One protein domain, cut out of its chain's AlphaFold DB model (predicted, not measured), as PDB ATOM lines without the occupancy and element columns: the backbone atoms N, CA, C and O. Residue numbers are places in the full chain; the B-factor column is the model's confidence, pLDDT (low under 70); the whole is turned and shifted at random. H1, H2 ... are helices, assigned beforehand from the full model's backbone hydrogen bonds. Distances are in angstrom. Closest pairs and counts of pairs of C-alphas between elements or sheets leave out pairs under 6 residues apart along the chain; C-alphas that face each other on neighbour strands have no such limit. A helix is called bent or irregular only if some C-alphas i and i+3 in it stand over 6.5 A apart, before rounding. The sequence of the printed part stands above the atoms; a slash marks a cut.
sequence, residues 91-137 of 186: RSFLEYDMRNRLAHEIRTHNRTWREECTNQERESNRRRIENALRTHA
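What this domain is: This is residues 91 to 137 of the 186 residues of an uncharacterized protein of Aphanomyces euteiches (UniProt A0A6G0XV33). A long helix, H1, and a shorter one, H2, form a flat, open L, joined near the corner by a tight link, with no core between them. The printed part has 47 residues, with two named helices in the order H1, H2 and no named strand; the class is all helix. It is extended, with a radius of gyration of the C-alphas of 18.6 A and spans of 56 by 24 by 5 A.

Where its parts are: H1, residues 91 to 116, runs 37.5 A from C-alpha 91 at (80.965, 141.722, 107.351) to C-alpha 116. It is neither bent nor irregular, but only just: C-alphas 110 and 113 are 6.2 A apart. H2, residues 119 to 136, runs 25.8 A and ends with C-alpha 136 at (97.142, 94.383, 126.665).

How they stand to each other: H1 and H2 are apart, with no C-alpha of one within 8 A of the other. In H2 every O i to N i+4 pair is within hydrogen-bond range; in H1, 19 of 22 are.

The domain as a whole: The C-alphas farthest apart, those of Arg 91 and Thr 135, are 55.7 A apart. The printed part has no cut. Residues 91 to 96 and 108 to 111 have pLDDT under 70.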
ATOM      1  N   ARG A  91      79.949 142.381 106.512       51.91
ATOM      2  CA  ARG A  91      80.965 141.722 107.351       51.91
ATOM      3  C   ARG A  91      80.567 140.285 107.683       51.91
ATOM      4  O   ARG A  91      81.396 139.397 107.529       51.91
ATOM      5  N   SER A  92      79.300 140.041 108.030       56.91
ATOM      6  CA  SER A  92      78.825 138.688 108.340       56.91
ATOM      7  C   SER A  92      78.795 137.782 107.106       56.91
ATOM      8  O   SER A  92      79.064 136.593 107.230       56.91
ATOM      9  N   PHE A  93      78.511 138.314 105.911       53.31
ATOM     10  CA  PHE A  93      78.496 137.518 104.679       53.31
ATOM     11  C   PHE A  93      79.905 137.073 104.255       53.31
ATOM     12  O   PHE A  93      80.099 135.914 103.897       53.31
ATOM     13  N   LEU A  94      80.905 137.958 104.365       60.97
ATOM     14  CA  LEU A  94      82.308 137.615 104.093       60.97
ATOM     15  C   LEU A  94      82.902 136.688 105.163       60.97
ATOM     16  O   LEU A  94      83.669 135.788 104.833       60.97
ATOM     17  N   GLU A  95      82.527 136.865 106.431       60.94
ATOM     18  CA  GLU A  95      82.955 135.990 107.526       60.94
ATOM     19  C   GLU A  95      82.334 134.588 107.411       60.94
ATOM     20  O   GLU A  95      83.018 133.583 107.615       60.94
ATOM     21  N   TYR A  96      81.067 134.497 106.995       63.69
ATOM     22  CA  TYR A  96      80.393 133.225 106.733       63.69
ATOM     23  C   TYR A  96      80.974 132.510 105.503       63.69
ATOM     24  O   TYR A  96      81.198 131.301 105.554       63.69
ATOM     25  N   ASP A  97      81.284 133.238 104.423       72.44
ATOM     26  CA  ASP A  97      81.931 132.665 103.233       72.44
ATOM     27  C   ASP A  97      83.360 132.188 103.549       72.44
ATOM     28  O   ASP A  97      83.738 131.071 103.201       72.44
ATOM     29  N   MET A  98      84.136 132.963 104.313       76.19
ATOM     30  CA  MET A  98      85.480 132.561 104.743       76.19
ATOM     31  C   MET A  98      85.446 131.328 105.657       76.19
ATOM     32  O   MET A  98      86.215 130.388 105.452       76.19
ATOM     33  N   ARG A  99      84.519 131.280 106.622       77.31
ATOM     34  CA  ARG A  99      84.337 130.122 107.509       77.31
ATOM     35  C   ARG A  99      83.900 128.877 106.737       77.31
ATOM     36  O   ARG A  99      84.386 127.784 107.021       77.31
ATOM     37  N   ASN A 100      83.036 129.033 105.735       78.12
ATOM     38  CA  ASN A 100      82.603 127.929 104.882       78.12
ATOM     39  C   ASN A 100      83.709 127.437 103.949       78.12
ATOM     40  O   ASN A 100      83.841 126.224 103.781       78.12
ATOM     41  N   ARG A 101      84.526 128.337 103.386       80.19
ATOM     42  CA  ARG A 101      85.702 127.967 102.586       80.19
ATOM     43  C   ARG A 101      86.736 127.230 103.419       80.19
ATOM     44  O   ARG A 101      87.151 126.156 103.008       80.19
ATOM     45  N   LEU A 102      87.057 127.724 104.613       79.56
ATOM     46  CA  LEU A 102      87.979 127.046 105.524       79.56
ATOM     47  C   LEU A 102      87.439 125.671 105.941       79.56
ATOM     48  O   LEU A 102      88.155 124.676 105.905       79.56
ATOM     49  N   ALA A 103      86.147 125.576 106.267       77.31
ATOM     50  CA  ALA A 103      85.512 124.298 106.571       77.31
ATOM     51  C   ALA A 103      85.469 123.354 105.359       77.31
ATOM     52  O   ALA A 103      85.453 122.136 105.523       77.31
ATOM     53  N   HIS A 104      85.392 123.879 104.136       75.69
ATOM     54  CA  HIS A 104      85.481 123.083 102.917       75.69
ATOM     55  C   HIS A 104      86.910 122.588 102.686       75.69
ATOM     56  O   HIS A 104      87.086 121.399 102.470       75.69
ATOM     57  N   GLU A 105      87.909 123.453 102.828       77.88
ATOM     58  CA  GLU A 105      89.331 123.136 102.681       77.88
ATOM     59  C   GLU A 105      89.807 122.112 103.719       77.88
ATOM     60  O   GLU A 105      90.453 121.126 103.379       77.88
ATOM     61  N   ILE A 106      89.387 122.257 104.981       77.38
ATOM     62  CA  ILE A 106      89.649 121.258 106.024       77.38
ATOM     63  C   ILE A 106      89.001 119.917 105.661       77.38
ATOM     64  O   ILE A 106      89.607 118.870 105.883       77.38
ATOM     65  N   ARG A 107      87.783 119.927 105.095       70.50
ATOM     66  CA  ARG A 107      87.064 118.709 104.688       70.50
ATOM     67  C   ARG A 107      87.672 118.051 103.456       70.50
ATOM     68  O   ARG A 107      87.732 116.827 103.425       70.50
ATOM     69  N   THR A 108      88.102 118.815 102.455       67.25
ATOM     70  CA  THR A 108      88.770 118.270 101.269       67.25
ATOM     71  C   THR A 108      90.130 117.715 101.658       67.25
ATOM     72  O   THR A 108      90.402 116.560 101.354       67.25
ATOM     73  N   HIS A 109      90.913 118.451 102.449       67.56
ATOM     74  CA  HIS A 109      92.208 117.985 102.936       67.56
ATOM     75  C   HIS A 109      92.094 116.751 103.852       67.56
ATOM     76  O   HIS A 109      92.892 115.827 103.739       67.56
ATOM     77  N   ASN A 110      91.064 116.664 104.706       62.94
ATOM     78  CA  ASN A 110      90.816 115.453 105.500       62.94
ATOM     79  C   ASN A 110      90.259 114.275 104.692       62.94
ATOM     80  O   ASN A 110      90.288 113.143 105.173       62.94
ATOM     81  N   ARG A 111      89.710 114.504 103.497       62.84
ATOM     82  CA  ARG A 111      89.262 113.410 102.628       62.84
ATOM     83  C   ARG A 111      90.427 112.770 101.884       62.84
ATOM     84  O   ARG A 111      90.404 111.554 101.720       62.84
ATOM     85  N   THR A 112      91.456 113.541 101.527       75.75
ATOM     86  CA  THR A 112      92.543 113.026 100.684       75.75
ATOM     87  C   THR A 112      93.341 111.920 101.368       75.75
ATOM     88  O   THR A 112      93.550 110.879 100.760       75.75
ATOM     89  N   TRP A 113      93.664 112.032 102.662       83.38
ATOM     90  CA  TRP A 113      94.476 111.000 103.331       83.38
ATOM     91  C   TRP A 113      93.793 109.624 103.388       83.38
ATOM     92  O   TRP A 113      94.462 108.591 103.366       83.38
ATOM     93  N   ARG A 114      92.454 109.589 103.456       81.94
ATOM     94  CA  ARG A 114      91.689 108.330 103.457       81.94
ATOM     95  C   ARG A 114      91.737 107.639 102.098       81.94
ATOM     96  O   ARG A 114      91.681 106.415 102.056       81.94
ATOM     97  N   GLU A 115      91.820 108.422 101.026       84.94
ATOM     98  CA  GLU A 115      91.929 107.957  99.640       84.94
ATOM     99  C   GLU A 115      93.382 107.611  99.273       84.94
ATOM    100  O   GLU A 115      93.623 106.647  98.554       84.94
ATOM    101  N   GLU A 116      94.350 108.356  99.815       88.38
ATOM    102  CA  GLU A 116      95.792 108.130  99.662       88.38
ATOM    103  C   GLU A 116      96.274 106.870 100.406       88.38
ATOM    104  O   GLU A 116      97.222 106.222  99.966       88.38
ATOM    105  N   CYS A 117      95.617 106.494 101.514       88.75
ATOM    106  CA  CYS A 117      95.955 105.298 102.290       88.75
ATOM    107  C   CYS A 117      95.776 104.010 101.479       88.75
ATOM    108  O   CYS A 117      94.659 103.554 101.213       88.75
ATOM    109  N   THR A 118      96.886 103.338 101.186       93.75
ATOM    110  CA  THR A 118      96.880 102.069 100.462       93.75
ATOM    111  C   THR A 118      96.299 100.932 101.309       93.75
ATOM    112  O   THR A 118      96.343 100.922 102.545       93.75
ATOM    113  N   ASN A 119      95.801  99.886 100.642       93.50
ATOM    114  CA  ASN A 119      95.321  98.680 101.326       93.50
ATOM    115  C   ASN A 119      96.407  98.016 102.187       93.50
ATOM    116  O   ASN A 119      96.095  97.459 103.241       93.50
ATOM    117  N   GLN A 120      97.671  98.097 101.764       96.75
ATOM    118  CA  GLN A 120      98.805  97.543 102.498       96.75
ATOM    119  C   GLN A 120      99.075  98.310 103.797       96.75
ATOM    120  O   GLN A 120      99.308  97.688 104.833       96.75
ATOM    121  N   GLU A 121      99.005  99.641 103.780       96.12
ATOM    122  CA  GLU A 121      99.158 100.461 104.989       96.12
ATOM    123  C   GLU A 121      98.020 100.212 105.977       96.12
ATOM    124  O   GLU A 121      98.259 100.026 107.171       96.12
ATOM    125  N   ARG A 122      96.781 100.114 105.478       95.69
ATOM    126  CA  ARG A 122      95.621  99.771 106.310       95.69
ATOM    127  C   ARG A 122      95.764  98.392 106.953       95.69
ATOM    128  O   ARG A 122      95.443  98.236 108.128       95.69
ATOM    129  N   GLU A 123      96.256  97.407 106.208       97.12
ATOM    130  CA  GLU A 123      96.528  96.062 106.725       97.12
ATOM    131  C   GLU A 123      97.654  96.057 107.765       97.12
ATOM    132  O   GLU A 123      97.518  95.450 108.825       97.12
ATOM    133  N   SER A 124      98.740  96.786 107.508       97.88
ATOM    134  CA  SER A 124      99.833  96.968 108.469       97.88
ATOM    135  C   SER A 124      99.331  97.573 109.784       97.88
ATOM    136  O   SER A 124      99.636  97.065 110.864       97.88
ATOM    137  N   ASN A 125      98.485  98.605 109.706       97.50
ATOM    138  CA  ASN A 125      97.880  99.224 110.883       97.50
ATOM    139  C   ASN A 125      96.928  98.274 111.622       97.50
ATOM    140  O   ASN A 125      96.998  98.211 112.848       97.50
ATOM    141  N   ARG A 126      96.111  97.478 110.915       97.69
ATOM    142  CA  ARG A 126      95.280  96.437 111.552       97.69
ATOM    143  C   ARG A 126      96.119  95.470 112.380       97.69
ATOM    144  O   ARG A 126      95.796  95.246 113.539       97.69
ATOM    145  N   ARG A 127      97.230  94.968 111.832       98.31
ATOM    146  CA  ARG A 127      98.123  94.041 112.555       98.31
ATOM    147  C   ARG A 127      98.757  94.673 113.787       98.31
ATOM    148  O   ARG A 127      98.908  94.004 114.803       98.31
ATOM    149  N   ARG A 128      99.127  95.956 113.716       98.38
ATOM    150  CA  ARG A 128      99.662  96.696 114.873       98.38
ATOM    151  C   ARG A 128      98.624  96.815 115.986       98.38
ATOM    152  O   ARG A 128      98.948  96.525 117.133       98.38
ATOM    153  N   ILE A 129      97.393  97.193 115.634       97.44
ATOM    154  CA  ILE A 129      96.271  97.299 116.576       97.44
ATOM    155  C   ILE A 129      95.975  95.930 117.192       97.44
ATOM    156  O   ILE A 129      95.915  95.806 118.409       97.44
ATOM    157  N   GLU A 130      95.863  94.890 116.369       97.06
ATOM    158  CA  GLU A 130      95.598  93.528 116.831       97.06
ATOM    159  C   GLU A 130      96.682  93.030 117.793       97.06
ATOM    160  O   GLU A 130      96.369  92.496 118.855       97.06
ATOM    161  N   ASN A 131      97.959  93.232 117.462       98.06
ATOM    162  CA  ASN A 131      99.060  92.826 118.329       98.06
ATOM    163  C   ASN A 131      99.042  93.570 119.675       98.06
ATOM    164  O   ASN A 131      99.277  92.960 120.719       98.06
ATOM    165  N   ALA A 132      98.733  94.870 119.666       97.38
ATOM    166  CA  ALA A 132      98.582  95.651 120.888       97.38
ATOM    167  C   ALA A 132      97.419  95.127 121.747       97.38
ATOM    168  O   ALA A 132      97.610  94.879 122.936       97.38
ATOM    169  N   LEU A 133      96.254  94.870 121.143       97.25
ATOM    170  CA  LEU A 133      95.095  94.318 121.848       97.25
ATOM    171  C   LEU A 133      95.393  92.934 122.432       97.25
ATOM    172  O   LEU A 133      95.120  92.705 123.599       97.25
ATOM    173  N   ARG A 134      96.045  92.036 121.682       96.31
ATOM    174  CA  ARG A 134      96.448  90.715 122.201       96.31
ATOM    175  C   ARG A 134      97.423  90.797 123.379       96.31
ATOM    176  O   ARG A 134      97.440  89.900 124.214       96.31
ATOM    177  N   THR A 135      98.253  91.836 123.421       96.88
ATOM    178  CA  THR A 135      99.252  92.029 124.483       96.88
ATOM    179  C   THR A 135      98.633  92.642 125.741       96.88
ATOM    180  O   THR A 135      99.026  92.287 126.849       96.88
ATOM    181  N   HIS A 136      97.681  93.563 125.575       95.31
ATOM    182  CA  HIS A 136      97.142  94.383 126.665       95.31
ATOM    183  C   HIS A 136      95.729  93.998 127.122       95.31
ATOM    184  O   HIS A 136      95.311  94.447 128.182       95.31
ATOM    185  N   ALA A 137      95.016  93.163 126.365       96.75
ATOM    186  CA  ALA A 137      93.724  92.589 126.731       96.75
ATOM    187  C   ALA A 137      93.784  91.053 126.663       96.75
ATOM    188  O   ALA A 137      93.304  90.453 125.696       96.75
TER     189      ALA A 137